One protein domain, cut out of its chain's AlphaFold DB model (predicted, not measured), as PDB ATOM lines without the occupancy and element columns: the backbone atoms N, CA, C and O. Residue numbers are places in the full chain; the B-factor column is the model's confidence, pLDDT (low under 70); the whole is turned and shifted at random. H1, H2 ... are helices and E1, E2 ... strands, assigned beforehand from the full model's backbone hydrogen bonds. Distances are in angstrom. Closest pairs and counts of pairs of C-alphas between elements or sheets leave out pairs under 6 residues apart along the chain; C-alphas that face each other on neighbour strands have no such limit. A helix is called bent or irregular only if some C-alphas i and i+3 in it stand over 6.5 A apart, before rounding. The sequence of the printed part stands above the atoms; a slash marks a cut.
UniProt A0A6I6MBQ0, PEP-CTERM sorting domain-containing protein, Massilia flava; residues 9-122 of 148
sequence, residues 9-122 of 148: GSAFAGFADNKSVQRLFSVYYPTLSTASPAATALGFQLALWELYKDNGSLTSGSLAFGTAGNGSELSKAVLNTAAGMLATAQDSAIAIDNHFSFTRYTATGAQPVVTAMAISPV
ATOM      1  N   GLY A   9      -6.593  -5.029  66.688       84.88
ATOM      2  CA  GLY A   9      -6.699  -5.025  65.229       84.88
ATOM      3  C   GLY A   9      -7.696  -3.976  64.743       84.88
ATOM      4  O   GLY A   9      -8.822  -3.919  65.237       84.88
ATOM      5  N   SER A  10      -7.303  -3.168  63.762       88.56
ATOM      6  CA  SER A  10      -8.176  -2.206  63.082       88.56
ATOM      7  C   SER A  10      -7.972  -2.260  61.570       88.56
ATOM      8  O   SER A  10      -6.860  -2.518  61.102       88.56
ATOM      9  N   ALA A  11      -9.021  -1.961  60.801       87.12
ATOM     10  CA  ALA A  11      -8.914  -1.835  59.349       87.12
ATOM     11  C   ALA A  11      -7.837  -0.804  58.970       87.12
ATOM     12  O   ALA A  11      -7.740   0.267  59.572       87.12
ATOM     13  N   PHE A  12      -7.011  -1.139  57.980       86.88
ATOM     14  CA  PHE A  12      -5.928  -0.292  57.502       86.88
ATOM     15  C   PHE A  12      -6.199   0.156  56.065       86.88
ATOM     16  O   PHE A  12      -6.056  -0.611  55.119       86.88
ATOM     17  N   ALA A  13      -6.564   1.426  55.903       85.88
ATOM     18  CA  ALA A  13      -6.843   2.022  54.597       85.88
ATOM     19  C   ALA A  13      -5.607   2.658  53.936       85.88
ATOM     20  O   ALA A  13      -5.699   3.144  52.816       85.88
ATOM     21  N   GLY A  14      -4.436   2.648  54.587       83.50
ATOM     22  CA  GLY A  14      -3.256   3.372  54.098       83.50
ATOM     23  C   GLY A  14      -2.739   2.919  52.727       83.50
ATOM     24  O   GLY A  14      -2.035   3.678  52.074       83.50
ATOM     25  N   PHE A  15      -3.101   1.718  52.267       85.44
ATOM     26  CA  PHE A  15      -2.736   1.197  50.942       85.44
ATOM     27  C   PHE A  15      -3.887   1.257  49.915       85.44
ATOM     28  O   PHE A  15      -3.712   0.850  48.768       85.44
ATOM     29  N   ALA A  16      -5.074   1.735  50.307       78.44
ATOM     30  CA  ALA A  16      -6.294   1.642  49.499       78.44
ATOM     31  C   ALA A  16      -6.290   2.541  48.248       78.44
ATOM     32  O   ALA A  16      -6.954   2.211  47.266       78.44
ATOM     33  N   ASP A  17      -5.497   3.612  48.241       84.06
ATOM     34  CA  ASP A  17      -5.405   4.530  47.095       84.06
ATOM     35  C   ASP A  17      -4.125   4.332  46.268       84.06
ATOM     36  O   ASP A  17      -4.026   4.788  45.129       84.06
ATOM     37  N   ASN A  18      -3.140   3.600  46.800       89.75
ATOM     38  CA  ASN A  18      -1.858   3.406  46.134       89.75
ATOM     39  C   ASN A  18      -1.912   2.196  45.186       89.75
ATOM     40  O   ASN A  18      -1.773   1.041  45.599       89.75
ATOM     41  N   LYS A  19      -2.097   2.473  43.891       91.44
ATOM     42  CA  LYS A  19      -2.181   1.447  42.838       91.44
ATOM     43  C   LYS A  19      -0.908   0.622  42.694       91.44
ATOM     44  O   LYS A  19      -1.004  -0.571  42.418       91.44
ATOM     45  N   SER A  20       0.260   1.207  42.940       93.25
ATOM     46  CA  SER A  20       1.523   0.472  42.892       93.25
ATOM     47  C   SER A  20       1.639  -0.520  44.046       93.25
ATOM     48  O   SER A  20       2.001  -1.671  43.825       93.25
ATOM     49  N   VAL A  21       1.236  -0.130  45.260       93.00
ATOM     50  CA  VAL A  21       1.171  -1.061  46.400       93.00
ATOM     51  C   VAL A  21       0.149  -2.168  46.135       93.00
ATOM     52  O   VAL A  21       0.449  -3.338  46.357       93.00
ATOM     53  N   GLN A  22      -1.027  -1.841  45.594       92.06
ATOM     54  CA  GLN A  22      -2.024  -2.857  45.225       92.06
ATOM     55  C   GLN A  22      -1.484  -3.851  44.202       92.06
ATOM     56  O   GLN A  22      -1.693  -5.050  44.353       92.06
ATOM     57  N   ARG A  23      -0.748  -3.373  43.199       94.62
ATOM     58  CA  ARG A  23      -0.120  -4.227  42.194       94.62
ATOM     59  C   ARG A  23       0.982  -5.102  42.780       94.62
ATOM     60  O   ARG A  23       1.018  -6.294  42.486       94.62
ATOM     61  N   LEU A  24       1.821  -4.547  43.657       93.94
ATOM     62  CA  LEU A  24       2.846  -5.303  44.378       93.94
ATOM     63  C   LEU A  24       2.215  -6.477  45.142       93.94
ATOM     64  O   LEU A  24       2.652  -7.620  44.996       93.94
ATOM     65  N   PHE A  25       1.159  -6.208  45.917       92.62
ATOM     66  CA  PHE A  25       0.427  -7.255  46.625       92.62
ATOM     67  C   PHE A  25      -0.258  -8.224  45.658       92.62
ATOM     68  O   PHE A  25      -0.179  -9.427  45.870       92.62
ATOM     69  N   SER A  26      -0.868  -7.735  44.577       92.56
ATOM     70  CA  SER A  26      -1.576  -8.573  43.607       92.56
ATOM     71  C   SER A  26      -0.686  -9.635  42.968       92.56
ATOM     72  O   SER A  26      -1.101 -10.786  42.823       92.56
ATOM     73  N   VAL A  27       0.528  -9.239  42.583       93.62
ATOM     74  CA  VAL A  27       1.457 -10.090  41.833       93.62
ATOM     75  C   VAL A  27       2.305 -10.958  42.762       93.62
ATOM     76  O   VAL A  27       2.467 -12.151  42.513       93.62
ATOM     77  N   TYR A  28       2.847 -10.386  43.842       92.75
ATOM     78  CA  TYR A  28       3.868 -11.069  44.639       92.75
ATOM     79  C   TYR A  28       3.348 -11.675  45.936       92.75
ATOM     80  O   TYR A  28       3.854 -12.713  46.344       92.75
ATOM     81  N   TYR A  29       2.332 -11.099  46.583       90.94
ATOM     82  CA  TYR A  29       1.860 -11.632  47.865       90.94
ATOM     83  C   TYR A  29       1.364 -13.092  47.788       90.94
ATOM     84  O   TYR A  29       1.727 -13.864  48.673       90.94
ATOM     85  N   PRO A  30       0.637 -13.534  46.735       90.38
ATOM     86  CA  PRO A  30       0.231 -14.937  46.589       90.38
ATOM     87  C   PRO A  30       1.388 -15.929  46.429       90.38
ATOM     88  O   PRO A  30       1.199 -17.120  46.656       90.38
ATOM     89  N   THR A  31       2.567 -15.467  46.002       88.69
ATOM     90  CA  THR A  31       3.736 -16.333  45.776       88.69
ATOM     91  C   THR A  31       4.644 -16.431  47.002       88.69
ATOM     92  O   THR A  31       5.546 -17.271  47.044       88.69
ATOM     93  N   LEU A  32       4.400 -15.604  48.026       89.00
ATOM     94  CA  LEU A  32       5.132 -15.637  49.284       89.00
ATOM     95  C   LEU A  32       4.596 -16.737  50.204       89.00
ATOM     96  O   LEU A  32       3.394 -16.901  50.397       89.00
ATOM     97  N   SER A  33       5.513 -17.468  50.828       87.88
ATOM     98  CA  SER A  33       5.221 -18.484  51.837       87.88
ATOM     99  C   SER A  33       6.288 -18.469  52.931       87.88
ATOM    100  O   SER A  33       7.333 -17.833  52.797       87.88
ATOM    101  N   THR A  34       6.073 -19.222  54.008       85.75
ATOM    102  CA  THR A  34       7.078 -19.397  55.072       85.75
ATOM    103  C   THR A  34       8.357 -20.093  54.595       85.75
ATOM    104  O   THR A  34       9.353 -20.073  55.310       85.75
ATOM    105  N   ALA A  35       8.343 -20.703  53.404       88.94
ATOM    106  CA  ALA A  35       9.502 -21.324  52.769       88.94
ATOM    107  C   ALA A  35      10.190 -20.413  51.732       88.94
ATOM    108  O   ALA A  35      11.170 -20.826  51.111       88.94
ATOM    109  N   SER A  36       9.685 -19.194  51.505       89.12
ATOM    110  CA  SER A  36      10.283 -18.269  50.542       89.12
ATOM    111  C   SER A  36      11.721 -17.907  50.936       89.12
ATOM    112  O   SER A  36      12.001 -17.710  52.122       89.12
ATOM    113  N   PRO A  37      12.638 -17.759  49.961       90.88
ATOM    114  CA  PRO A  37      13.989 -17.297  50.238       90.88
ATOM    115  C   PRO A  37      13.978 -15.964  50.991       90.88
ATOM    116  O   PRO A  37      13.173 -15.078  50.691       90.88
ATOM    117  N   ALA A  38      14.924 -15.787  51.918       89.50
ATOM    118  CA  ALA A  38      15.053 -14.547  52.686       89.50
ATOM    119  C   ALA A  38      15.153 -13.312  51.771       89.50
ATOM    120  O   ALA A  38      14.549 -12.283  52.059       89.50
ATOM    121  N   ALA A  39      15.839 -13.442  50.630       91.06
ATOM    122  CA  ALA A  39      15.945 -12.380  49.634       91.06
ATOM    123  C   ALA A  39      14.582 -11.924  49.085       91.06
ATOM    124  O   ALA A  39      14.366 -10.732  48.893       91.06
ATOM    125  N   THR A  40      13.649 -12.856  48.883       92.12
ATOM    126  CA  THR A  40      12.307 -12.574  48.364       92.12
ATOM    127  C   THR A  40      11.431 -11.895  49.408       92.12
ATOM    128  O   THR A  40      10.786 -10.896  49.102       92.12
ATOM    129  N   ALA A  41      11.439 -12.390  50.649       90.62
ATOM    130  CA  ALA A  41      10.654 -11.798  51.732       90.62
ATOM    131  C   ALA A  41      11.146 -10.385  52.095       90.62
ATOM    132  O   ALA A  41      10.348  -9.455  52.208       90.62
ATOM    133  N   LEU A  42      12.465 -10.208  52.222       91.19
ATOM    134  CA  LEU A  42      13.074  -8.908  52.511       91.19
ATOM    135  C   LEU A  42      12.957  -7.953  51.319       91.19
ATOM    136  O   LEU A  42      12.681  -6.773  51.512       91.19
ATOM    137  N   GLY A  43      13.112  -8.457  50.091       92.25
ATOM    138  CA  GLY A  43      12.928  -7.671  48.873       92.25
ATOM    139  C   GLY A  43      11.502  -7.135  48.746       92.25
ATOM    140  O   GLY A  43      11.317  -5.966  48.418       92.25
ATOM    141  N   PHE A  44      10.500  -7.946  49.102       93.81
ATOM    142  CA  PHE A  44       9.104  -7.515  49.156       93.81
ATOM    143  C   PHE A  44       8.873  -6.422  50.204       93.81
ATOM    144  O   PHE A  44       8.233  -5.414  49.911       93.81
ATOM    145  N   GLN A  45       9.402  -6.597  51.420       91.69
ATOM    146  CA  GLN A  45       9.287  -5.587  52.477       91.69
ATOM    147  C   GLN A  45       9.954  -4.267  52.083       91.69
ATOM    148  O   GLN A  45       9.393  -3.203  52.340       91.69
ATOM    149  N   LEU A  46      11.117  -4.339  51.433       92.19
ATOM    150  CA  LEU A  46      11.821  -3.164  50.941       92.19
ATOM    151  C   LEU A  46      11.019  -2.462  49.840       92.19
ATOM    152  O   LEU A  46      10.737  -1.278  49.966       92.19
ATOM    153  N   ALA A  47      10.559  -3.194  48.821       93.19
ATOM    154  CA  ALA A  47       9.725  -2.630  47.759       93.19
ATOM    155  C   ALA A  47       8.429  -1.999  48.304       93.19
ATOM    156  O   ALA A  47       8.005  -0.942  47.840       93.19
ATOM    157  N   LEU A  48       7.807  -2.610  49.319       92.75
ATOM    158  CA  LEU A  48       6.638  -2.043  49.989       92.75
ATOM    159  C   LEU A  48       6.968  -0.725  50.697       92.75
ATOM    160  O   LEU A  48       6.176   0.217  50.631       92.75
ATOM    161  N   TRP A  49       8.107  -0.662  51.389       91.50
ATOM    162  CA  TRP A  49       8.552   0.561  52.049       91.50
ATOM    163  C   TRP A  49       8.777   1.680  51.028       91.50
ATOM    164  O   TRP A  49       8.215   2.760  51.203       91.50
ATOM    165  N   GLU A  50       9.480   1.387  49.931       92.19
ATOM    166  CA  GLU A  50       9.746   2.353  48.859       92.19
ATOM    167  C   GLU A  50       8.458   2.940  48.277       92.19
ATOM    168  O   GLU A  50       8.332   4.149  48.105       92.19
ATOM    169  N   LEU A  51       7.463   2.089  48.012       91.56
ATOM    170  CA  LEU A  51       6.199   2.510  47.405       91.56
ATOM    171  C   LEU A  51       5.267   3.266  48.357       91.56
ATOM    172  O   LEU A  51       4.425   4.036  47.895       91.56
ATOM    173  N   TYR A  52       5.336   2.992  49.662       90.12
ATOM    174  CA  TYR A  52       4.401   3.561  50.636       90.12
ATOM    175  C   TYR A  52       4.962   4.752  51.415       90.12
ATOM    176  O   TYR A  52       4.197   5.633  51.817       90.12
ATOM    177  N   LYS A  53       6.264   4.748  51.712       88.19
ATOM    178  CA  LYS A  53       6.901   5.742  52.582       88.19
ATOM    179  C   LYS A  53       7.871   6.667  51.870       88.19
ATOM    180  O   LYS A  53       8.056   7.767  52.386       88.19
ATOM    181  N   ASP A  54       8.445   6.250  50.751       88.06
ATOM    182  CA  ASP A  54       9.416   7.052  50.010       88.06
ATOM    183  C   ASP A  54       8.877   7.410  48.615       88.06
ATOM    184  O   ASP A  54       7.717   7.811  48.479       88.06
ATOM    185  N   ASN A  55       9.713   7.303  47.585       85.50
ATOM    186  CA  ASN A  55       9.445   7.781  46.234       85.50
ATOM    187  C   ASN A  55       9.386   6.656  45.183       85.50
ATOM    188  O   ASN A  55       9.307   6.952  43.991       85.50
ATOM    189  N   GLY A  56       9.444   5.386  45.597       85.44
ATOM    190  CA  GLY A  56       9.446   4.249  44.681       85.44
ATOM    191  C   GLY A  56      10.752   4.060  43.899       85.44
ATOM    192  O   GLY A  56      10.712   3.556  42.775       85.44
ATOM    193  N   SER A  57      11.901   4.450  44.461       86.31
ATOM    194  CA  SER A  57      13.220   4.314  43.835       86.31
ATOM    195  C   SER A  57      14.265   3.832  44.834       86.31
ATOM    196  O   SER A  57      14.494   4.447  45.860       86.31
ATOM    197  N   LEU A  58      15.004   2.775  44.487       86.25
ATOM    198  CA  LEU A  58      16.090   2.276  45.342       86.25
ATOM    199  C   LEU A  58      17.359   3.139  45.292       86.25
ATOM    200  O   LEU A  58      18.289   2.895  46.054       86.25
ATOM    201  N   THR A  59      17.457   4.095  44.367       85.81
ATOM    202  CA  THR A  59      18.685   4.877  44.123       85.81
ATOM    203  C   THR A  59      18.538   6.355  44.464       85.81
ATOM    204  O   THR A  59      19.512   7.106  44.394       85.81
ATOM    205  N   SER A  60      17.341   6.792  44.837       82.81
ATOM    206  CA  SER A  60      17.030   8.179  45.167       82.81
ATOM    207  C   SER A  60      15.937   8.205  46.222       82.81
ATOM    208  O   SER A  60      15.105   7.318  46.234       82.81
ATOM    209  N   GLY A  61      15.875   9.245  47.053       81.94
ATOM    210  CA  GLY A  61      14.855   9.351  48.101       81.94
ATOM    211  C   GLY A  61      15.466   9.547  49.478       81.94
ATOM    212  O   GLY A  61      16.605  10.003  49.608       81.94
ATOM    213  N   SER A  62      14.683   9.235  50.503       82.06
ATOM    214  CA  SER A  62      15.098   9.289  51.900       82.06
ATOM    215  C   SER A  62      16.056   8.148  52.252       82.06
ATOM    216  O   SER A  62      17.000   8.362  53.017       82.06
ATOM    217  N   LEU A  63      15.873   6.966  51.652       78.88
ATOM    218  CA  LEU A  63      16.838   5.868  51.696       78.88
ATOM    219  C   LEU A  63      17.296   5.526  50.274       78.88
ATOM    220  O   LEU A  63      16.581   4.895  49.513       78.88
ATOM    221  N   ALA A  64      18.519   5.922  49.921       80.50
ATOM    222  CA  ALA A  64      19.130   5.569  48.642       80.50
ATOM    223  C   ALA A  64      20.224   4.515  48.845       80.50
ATOM    224  O   ALA A  64      21.159   4.704  49.628       80.50
ATOM    225  N   PHE A  65      20.133   3.412  48.108       78.19
ATOM    226  CA  PHE A  65      21.144   2.366  48.094       78.19
ATOM    227  C   PHE A  65      22.174   2.655  47.000       78.19
ATOM    228  O   PHE A  65      21.846   2.841  45.827       78.19
ATOM    229  N   GLY A  66      23.449   2.693  47.393       70.31
ATOM    230  CA  GLY A  66      24.562   2.784  46.449       70.31
ATOM    231  C   GLY A  66      24.680   1.528  45.583       70.31
ATOM    232  O   GLY A  66      24.192   0.454  45.947       70.31
ATOM    233  N   THR A  67      25.360   1.647  44.439       60.81
ATOM    234  CA  THR A  67      25.654   0.496  43.575       60.81
ATOM    235  C   THR A  67      26.342  -0.600  44.387       60.81
ATOM    236  O   THR A  67      27.217  -0.336  45.213       60.81
ATOM    237  N   ALA A  68      25.893  -1.838  44.186       61.72
ATOM    238  CA  ALA A  68      26.101  -2.989  45.061       61.72
ATOM    239  C   ALA A  68      27.545  -3.551  45.076       61.72
ATOM    240  O   ALA A  68      27.749  -4.763  45.021       61.72
ATOM    241  N   GLY A  69      28.561  -2.686  45.126       60.19
ATOM    242  CA  GLY A  69      29.967  -3.047  44.962       60.19
ATOM    243  C   GLY A  69      30.552  -3.860  46.117       60.19
ATOM    244  O   GLY A  69      31.378  -4.729  45.869       60.19
ATOM    245  N   ASN A  70      30.092  -3.649  47.359       66.25
ATOM    246  CA  ASN A  70      30.733  -4.221  48.559       66.25
ATOM    247  C   ASN A  70      29.766  -4.923  49.540       66.25
ATOM    248  O   ASN A  70      30.137  -5.210  50.675       66.25
ATOM    249  N   GLY A  71      28.509  -5.161  49.147       72.44
ATOM    250  CA  GLY A  71      27.508  -5.813  50.004       72.44
ATOM    251  C   GLY A  71      27.618  -7.340  50.013       72.44
ATOM    252  O   GLY A  71      28.162  -7.933  49.083       72.44
ATOM    253  N   SER A  72      27.050  -7.988  51.038       85.50
ATOM    254  CA  SER A  72      26.900  -9.451  51.050       85.50
ATOM    255  C   SER A  72      26.065  -9.933  49.855       85.50
ATOM    256  O   SER A  72      25.194  -9.205  49.375       85.50
ATOM    257  N   GLU A  73      26.272 -11.170  49.401       86.69
ATOM    258  CA  GLU A  73      25.482 -11.759  48.306       86.69
ATOM    259  C   GLU A  73      23.973 -11.734  48.593       86.69
ATOM    260  O   GLU A  73      23.169 -11.456  47.705       86.69
ATOM    261  N   LEU A  74      23.581 -11.913  49.861       86.25
ATOM    262  CA  LEU A  74      22.190 -11.765  50.285       86.25
ATOM    263  C   LEU A  74      21.686 -10.332  50.078       86.25
ATOM    264  O   LEU A  74      20.600 -10.144  49.542       86.25
ATOM    265  N   SER A  75      22.469  -9.320  50.461       87.38
ATOM    266  CA  SER A  75      22.109  -7.909  50.269       87.38
ATOM    267  C   SER A  75      21.916  -7.576  48.789       87.38
ATOM    268  O   SER A  75      20.948  -6.912  48.430       87.38
ATOM    269  N   LYS A  76      22.792  -8.089  47.915       87.69
ATOM    270  CA  LYS A  76      22.660  -7.931  46.458       87.69
ATOM    271  C   LYS A  76      21.384  -8.595  45.943       87.69
ATOM    272  O   LYS A  76      20.639  -7.985  45.181       87.69
ATOM    273  N   ALA A  77      21.106  -9.819  46.389       90.19
ATOM    274  CA  ALA A  77      19.902 -10.547  46.008       90.19
ATOM    275  C   ALA A  77      18.622  -9.829  46.469       90.19
ATOM    276  O   ALA A  77      17.667  -9.742  45.697       90.19
ATOM    277  N   VAL A  78      18.606  -9.268  47.684       91.44
ATOM    278  CA  VAL A  78      17.486  -8.467  48.209       91.44
ATOM    279  C   VAL A  78      17.250  -7.235  47.342       91.44
ATOM    280  O   VAL A  78      16.121  -7.019  46.910       91.44
ATOM    281  N   LEU A  79      18.300  -6.462  47.044       90.38
ATOM    282  CA  LEU A  79      18.193  -5.246  46.232       90.38
ATOM    283  C   LEU A  79      17.721  -5.552  44.809       90.38
ATOM    284  O   LEU A  79      16.811  -4.894  44.316       90.38
ATOM    285  N   ASN A  80      18.272  -6.588  44.174       91.06
ATOM    286  CA  ASN A  80      17.831  -7.024  42.848       91.06
ATOM    287  C   ASN A  80      16.368  -7.490  42.856       91.06
ATOM    288  O   ASN A  80      15.604  -7.145  41.955       91.06
ATOM    289  N   THR A  81      15.958  -8.240  43.884       93.31
ATOM    290  CA  THR A  81      14.566  -8.692  44.017       93.31
ATOM    291  C   THR A  81      13.619  -7.511  44.221       93.31
ATOM    292  O   THR A  81      12.603  -7.418  43.537       93.31
ATOM    293  N   ALA A  82      13.974  -6.580  45.111       93.06
ATOM    294  CA  ALA A  82      13.204  -5.366  45.354       93.06
ATOM    295  C   ALA A  82      13.098  -4.501  44.091       93.06
ATOM    296  O   ALA A  82      12.010  -4.030  43.778       93.06
ATOM    297  N   ALA A  83      14.186  -4.345  43.327       91.88
ATOM    298  CA  ALA A  83      14.203  -3.570  42.087       91.88
ATOM    299  C   ALA A  83      13.230  -4.144  41.047       91.88
ATOM    300  O   ALA A  83      12.451  -3.401  40.451       91.88
ATOM    301  N   GLY A  84      13.232  -5.470  40.871       93.12
ATOM    302  CA  GLY A  84      12.289  -6.151  39.983       93.12
ATOM    303  C   GLY A  84      10.839  -5.978  40.436       93.12
ATOM    304  O   GLY A  84       9.984  -5.585  39.645       93.12
ATOM    305  N   MET A  85      10.573  -6.188  41.728       94.94
ATOM    306  CA  MET A  85       9.240  -6.006  42.313       94.94
ATOM    307  C   MET A  85       8.725  -4.570  42.168       94.94
ATOM    308  O   MET A  85       7.554  -4.354  41.860       94.94
ATOM    309  N   LEU A  86       9.606  -3.591  42.354       94.56
ATOM    310  CA  LEU A  86       9.307  -2.170  42.250       94.56
ATOM    311  C   LEU A  86       9.015  -1.750  40.802       94.56
ATOM    312  O   LEU A  86       8.088  -0.973  40.571       94.56
ATOM    313  N   ALA A  87       9.749  -2.295  39.826       94.38
ATOM    314  CA  ALA A  87       9.479  -2.076  38.406       94.38
ATOM    315  C   ALA A  87       8.095  -2.619  38.011       94.38
ATOM    316  O   ALA A  87       7.280  -1.890  37.448       94.38
ATOM    317  N   THR A  88       7.784  -3.862  38.385       94.62
ATOM    318  CA  THR A  88       6.471  -4.481  38.136       94.62
ATOM    319  C   THR A  88       5.336  -3.738  38.840       94.62
ATOM    320  O   THR A  88       4.265  -3.561  38.270       94.62
ATOM    321  N   ALA A  89       5.545  -3.268  40.070       94.25
ATOM    322  CA  ALA A  89       4.531  -2.525  40.811       94.25
ATOM    323  C   ALA A  89       4.203  -1.159  40.178       94.25
ATOM    324  O   ALA A  89       3.053  -0.710  40.225       94.25
ATOM    325  N   GLN A  90       5.191  -0.492  39.581       93.38
ATOM    326  CA  GLN A  90       5.018   0.815  38.939       93.38
ATOM    327  C   GLN A  90       4.532   0.723  37.488       93.38
ATOM    328  O   GLN A  90       3.953   1.686  36.983       93.38
ATOM    329  N   ASP A  91       4.690  -0.431  36.842       95.06
ATOM    330  CA  ASP A  91       4.173  -0.657  35.498       95.06
ATOM    331  C   ASP A  91       2.636  -0.656  35.488       95.06
ATOM    332  O   ASP A  91       1.964  -1.574  35.964       95.06
ATOM    333  N   SER A  92       2.065   0.410  34.927       92.44
ATOM    334  CA  SER A  92       0.616   0.588  34.841       92.44
ATOM    335  C   SER A  92      -0.051  -0.329  33.812       92.44
ATOM    336  O   SER A  92      -1.272  -0.466  33.862       92.44
ATOM    337  N   ALA A  93       0.714  -0.970  32.923       94.25
ATOM    338  CA  ALA A  93       0.195  -1.943  31.963       94.25
ATOM    339  C   ALA A  93      -0.159  -3.289  32.617       94.25
ATOM    340  O   ALA A  93      -0.947  -4.057  32.066       94.25
ATOM    341  N   ILE A  94       0.391  -3.576  33.798       92.69
ATOM    342  CA  ILE A  94       0.110  -4.806  34.536       92.69
ATOM    343  C   ILE A  94      -1.197  -4.637  35.323       92.69
ATOM    344  O   ILE A  94      -1.371  -3.683  36.092       92.69
ATOM    345  N   ALA A  95      -2.132  -5.566  35.127       89.94
ATOM    346  CA  ALA A  95      -3.427  -5.557  35.800       89.94
ATOM    347  C   ALA A  95      -3.304  -5.868  37.305       89.94
ATOM    348  O   ALA A  95      -2.352  -6.499  37.766       89.94
ATOM    349  N   ILE A  96      -4.280  -5.391  38.080       90.12
ATOM    350  CA  ILE A  96      -4.438  -5.722  39.500       90.12
ATOM    351  C   ILE A  96      -5.591  -6.718  39.579       90.12
ATOM    352  O   ILE A  96      -6.748  -6.308  39.601       90.12
ATOM    353  N   ASP A  97      -5.264  -8.007  39.594       88.12
ATOM    354  CA  ASP A  97      -6.258  -9.087  39.585       88.12
ATOM    355  C   ASP A  97      -6.653  -9.521  41.003       88.12
ATOM    356  O   ASP A  97      -7.810  -9.843  41.272       88.12
ATOM    357  N   ASN A  98      -5.699  -9.507  41.939       86.88
ATOM    358  CA  ASN A  98      -5.926  -9.920  43.320       86.88
ATOM    359  C   ASN A  98      -6.072  -8.695  44.226       86.88
ATOM    360  O   ASN A  98      -5.141  -7.901  44.394       86.88
ATOM    361  N   HIS A  99      -7.231  -8.576  44.870       87.62
ATOM    362  CA  HIS A  99      -7.505  -7.522  45.840       87.62
ATOM    363  C   HIS A  99      -7.278  -8.007  47.269       87.62
ATOM    364  O   HIS A  99      -7.610  -9.137  47.625       87.62
ATOM    365  N   PHE A 100      -6.749  -7.122  48.113       87.94
ATOM    366  CA  PHE A 100      -6.450  -7.419  49.508       87.94
ATOM    367  C   PHE A 100      -7.060  -6.373  50.433       87.94
ATOM    368  O   PHE A 100      -7.024  -5.174  50.159       87.94
ATOM    369  N   SER A 101      -7.593  -6.848  51.552       88.81
ATOM    370  CA  SER A 101      -7.951  -6.027  52.702       88.81
ATOM    371  C   SER A 101      -6.809  -6.071  53.711       88.81
ATOM    372  O   SER A 101      -6.190  -7.117  53.917       88.81
ATOM    373  N   PHE A 102      -6.512  -4.934  54.333       90.00
ATOM    374  CA  PHE A 102      -5.402  -4.828  55.271       90.00
ATOM    375  C   PHE A 102      -5.918  -4.599  56.684       90.00
ATOM    376  O   PHE A 102      -6.784  -3.757  56.920       90.00
ATOM    377  N   THR A 103      -5.346  -5.331  57.634       90.38
ATOM    378  CA  THR A 103      -5.599  -5.142  59.064       90.38
ATOM    379  C   THR A 103      -4.294  -4.762  59.736       90.38
ATOM    380  O   THR A 103      -3.290  -5.456  59.586       90.38
ATOM    381  N   ARG A 104      -4.300  -3.649  60.470       89.94
ATOM    382  CA  ARG A 104      -3.176  -3.228  61.301       89.94
ATOM    383  C   ARG A 104      -3.414  -3.707  62.722       89.94
ATOM    384  O   ARG A 104      -4.445  -3.395  63.309       89.94
ATOM    385  N   TYR A 105      -2.436  -4.406  63.271       89.06
ATOM    386  CA  TYR A 105      -2.381  -4.791  64.670       89.06
ATOM    387  C   TYR A 105      -1.402  -3.885  65.405       89.06
ATOM    388  O   TYR A 105      -0.274  -3.669  64.953       89.06
ATOM    389  N   THR A 106      -1.839  -3.340  66.534       88.94
ATOM    390  CA  THR A 106      -1.025  -2.490  67.406       88.94
ATOM    391  C   THR A 106      -1.056  -3.026  68.829       88.94
ATOM    392  O   THR A 106      -2.095  -3.502  69.278       88.94
ATOM    393  N   ALA A 107       0.058  -2.904  69.543       87.12
ATOM    394  CA  ALA A 107       0.143  -3.143  70.979       87.12
ATOM    395  C   ALA A 107       1.067  -2.093  71.611       87.12
ATOM    396  O   ALA A 107       1.975  -1.575  70.953       87.12
ATOM    397  N   THR A 108       0.827  -1.751  72.876       84.75
ATOM    398  CA  THR A 108       1.645  -0.775  73.608       84.75
ATOM    399  C   THR A 108       3.085  -1.273  73.722       84.75
ATOM    400  O   THR A 108       3.325  -2.351  74.254       84.75
ATOM    401  N   GLY A 109       4.047  -0.487  73.225       83.62
ATOM    402  CA  GLY A 109       5.473  -0.833  73.265       83.62
ATOM    403  C   GLY A 109       5.948  -1.801  72.171       83.62
ATOM    404  O   GLY A 109       7.107  -2.200  72.203       83.62
ATOM    405  N   ALA A 110       5.100  -2.161  71.198       84.69
ATOM    406  CA  ALA A 110       5.454  -3.061  70.097       84.69
ATOM    407  C   ALA A 110       5.360  -2.381  68.720       84.69
ATOM    408  O   ALA A 110       4.614  -1.416  68.524       84.69
ATOM    409  N   GLN A 111       6.095  -2.914  67.737       81.94
ATOM    410  CA  GLN A 111       5.985  -2.468  66.349       81.94
ATOM    411  C   GLN A 111       4.615  -2.869  65.773       81.94
ATOM    412  O   GLN A 111       4.203  -4.021  65.923       81.94
ATOM    413  N   PRO A 112       3.900  -1.955  65.091       85.06
ATOM    414  CA  PRO A 112       2.656  -2.301  64.424       85.06
ATOM    415  C   PRO A 112       2.904  -3.263  63.259       85.06
ATOM    416  O   PRO A 112       3.804  -3.041  62.449       85.06
ATOM    417  N   VAL A 113       2.052  -4.277  63.130       85.81
ATOM    418  CA  VAL A 113       2.104  -5.254  62.033       85.81
ATOM    419  C   VAL A 113       0.885  -5.065  61.144       85.81
ATOM    420  O   VAL A 113      -0.229  -4.912  61.643       85.81
ATOM    421  N   VAL A 114       1.081  -5.073  59.826       86.69
ATOM    422  CA  VAL A 114      -0.017  -5.040  58.854       86.69
ATOM    423  C   VAL A 114      -0.097  -6.389  58.158       86.69
ATOM    424  O   VAL A 114       0.884  -6.851  57.582       86.69
ATOM    425  N   THR A 115      -1.267  -7.018  58.208       86.00
ATOM    426  CA  THR A 115      -1.545  -8.289  57.531       86.00
ATOM    427  C   THR A 115      -2.482  -8.057  56.357       86.00
ATOM    428  O   THR A 115      -3.423  -7.267  56.476       86.00
ATOM    429  N   ALA A 116      -2.270  -8.778  55.260       85.81
ATOM    430  CA  ALA A 116      -3.143  -8.751  54.097       85.81
ATOM    431  C   ALA A 116      -4.031 -10.001  54.068       85.81
ATOM    432  O   ALA A 116      -3.563 -11.112  54.304       85.81
ATOM    433  N   MET A 117      -5.313  -9.818  53.771       84.00
ATOM    434  CA  MET A 117      -6.267 -10.899  53.538       84.00
ATOM    435  C   MET A 117      -6.878 -10.728  52.154       84.00
ATOM    436  O   MET A 117      -7.393  -9.651  51.842       84.00
ATOM    437  N   ALA A 118      -6.802 -11.772  51.329       81.12
ATOM    438  CA  ALA A 118      -7.379 -11.759  49.991       81.12
ATOM    439  C   ALA A 118      -8.893 -11.523  50.075       81.12
ATOM    440  O   ALA A 118      -9.590 -12.160  50.867       81.12
ATOM    441  N   ILE A 119      -9.393 -10.595  49.266       79.00
ATOM    442  CA  ILE A 119     -10.822 -10.346  49.113       79.00
ATOM    443  C   ILE A 119     -11.303 -11.304  48.031       79.00
ATOM    444  O   ILE A 119     -10.982 -11.135  46.857       79.00
ATOM    445  N   SER A 120     -12.064 -12.326  48.418       69.44
ATOM    446  CA  SER A 120     -12.758 -13.160  47.442       69.44
ATOM    447  C   SER A 120     -13.833 -12.318  46.742       69.44
ATOM    448  O   SER A 120     -14.627 -11.688  47.452       69.44
ATOM    449  N   PRO A 121     -13.904 -12.303  45.398       57.69
ATOM    450  CA  PRO A 121     -14.969 -11.610  44.684       57.69
ATOM    451  C   PRO A 121     -16.336 -12.091  45.176       57.69
ATOM    452  O   PRO A 121     -16.619 -13.290  45.191       57.69
ATOM    453  N   VAL A 122     -17.181 -11.158  45.613       60.69
ATOM    454  CA  VAL A 122     -18.589 -11.450  45.901       60.69
ATOM    455  C   VAL A 122     -19.296 -11.633  44.551       60.69
ATOM    456  O   VAL A 122     -19.023 -10.839  43.650       60.69
TER     457      VAL A 122
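What this domain is: This is residues 9 to 122 of the 148 residues of the protein "PEP-CTERM sorting domain-containing protein" of Massilia flava (UniProt A0A6I6MBQ0). Three helices pack together, H1 and H2 side by side as a helical hairpin and H3 crossing H2 and meeting H1 with its residues 85 to 90 alone, while a small three-stranded sheet stands at one side of this group, next to H1. A long loop, residues 54 to 72, runs from H2 to H3, away from the sheet. The printed part has 114 residues, with named elements in the order E1, H1, H2, H3, E2, E3; the sheet's order is E1, E2, E3, all antiparallel. The class is mixed, helices and strands, with 47 residues in helices and 16 in strands. The whole is compact, with a radius of gyration of the C-alphas of 14.7 A and spans of 48 by 41 by 30 A.

How they stand to each other: Strand E1, residues 9 to 11, is an edge strand and the antiparallel neighbour of E2, residues 100 to 106, at 141 degrees; N 10 and O 104 are 2.9 A apart, within hydrogen-bond range. Helix H1, residues 19 to 31, only grazes the sheet with its residues 22 to 30; its closest C-alpha pair with E2 is Phe 25 and Phe 100, 7.5 A. H1 touches H2, residues 38 to 53, closest at the C-alphas of Val 21 and Leu 51, 6.2 A, at a shallow tilt of 15 degrees, opposite ways. H2 touches H3, residues 73 to 90, closest at the C-alphas of Gly 43 and Ala 82, 4.2 A, at a steep tilt of 46 degrees, the same way. H3 touches H1 with residues 85 to 90 alone, closest at the C-alphas of Ser 20 and Ala 89, 4.7 A, at a steep tilt of 54 degrees, opposite ways. The helix packing is mostly crossed, but only just: of these 3 pairs, 1 is at a shallow tilt. E2 forms a hairpin with E3, residues 113 to 118, antiparallel at 156 degrees; N 101 and O 117 are 2.8 A apart, within hydrogen-bond range. H1 and E3 are near each other, with 7 pairs of C-alphas within 10 A. H2 and H3 are not on the sheet. In H2 and H3 every O i to N i+4 pair is within hydrogen-bond range; in H1, 7 of 9 are.

Where its parts are: E1 begins at C-alpha 9, (-6.699, -5.025, 65.229), and is 7.0 A long. H1 is 19.0 A long and irregular, but only just: C-alphas 27 and 30 are 6.9 A apart. H2 is 21.9 A long, and H3, 25.8 A long, ends at C-alpha 90, (5.018, 0.815, 38.939). E2 is 19.3 A long; E3, 16.7 A long, ends at C-alpha 118, (-7.379, -11.759, 49.991).

The domain as a whole: The two C-alphas farthest apart, those of Asn 70 and Val 122, are 49.9 A apart. The printed part has no cut. The link from H2 to H3, 19 residues, is long. The mean pLDDT of the printed part is 86.9; residues 67 to 70 and 120 to 122 are under 70.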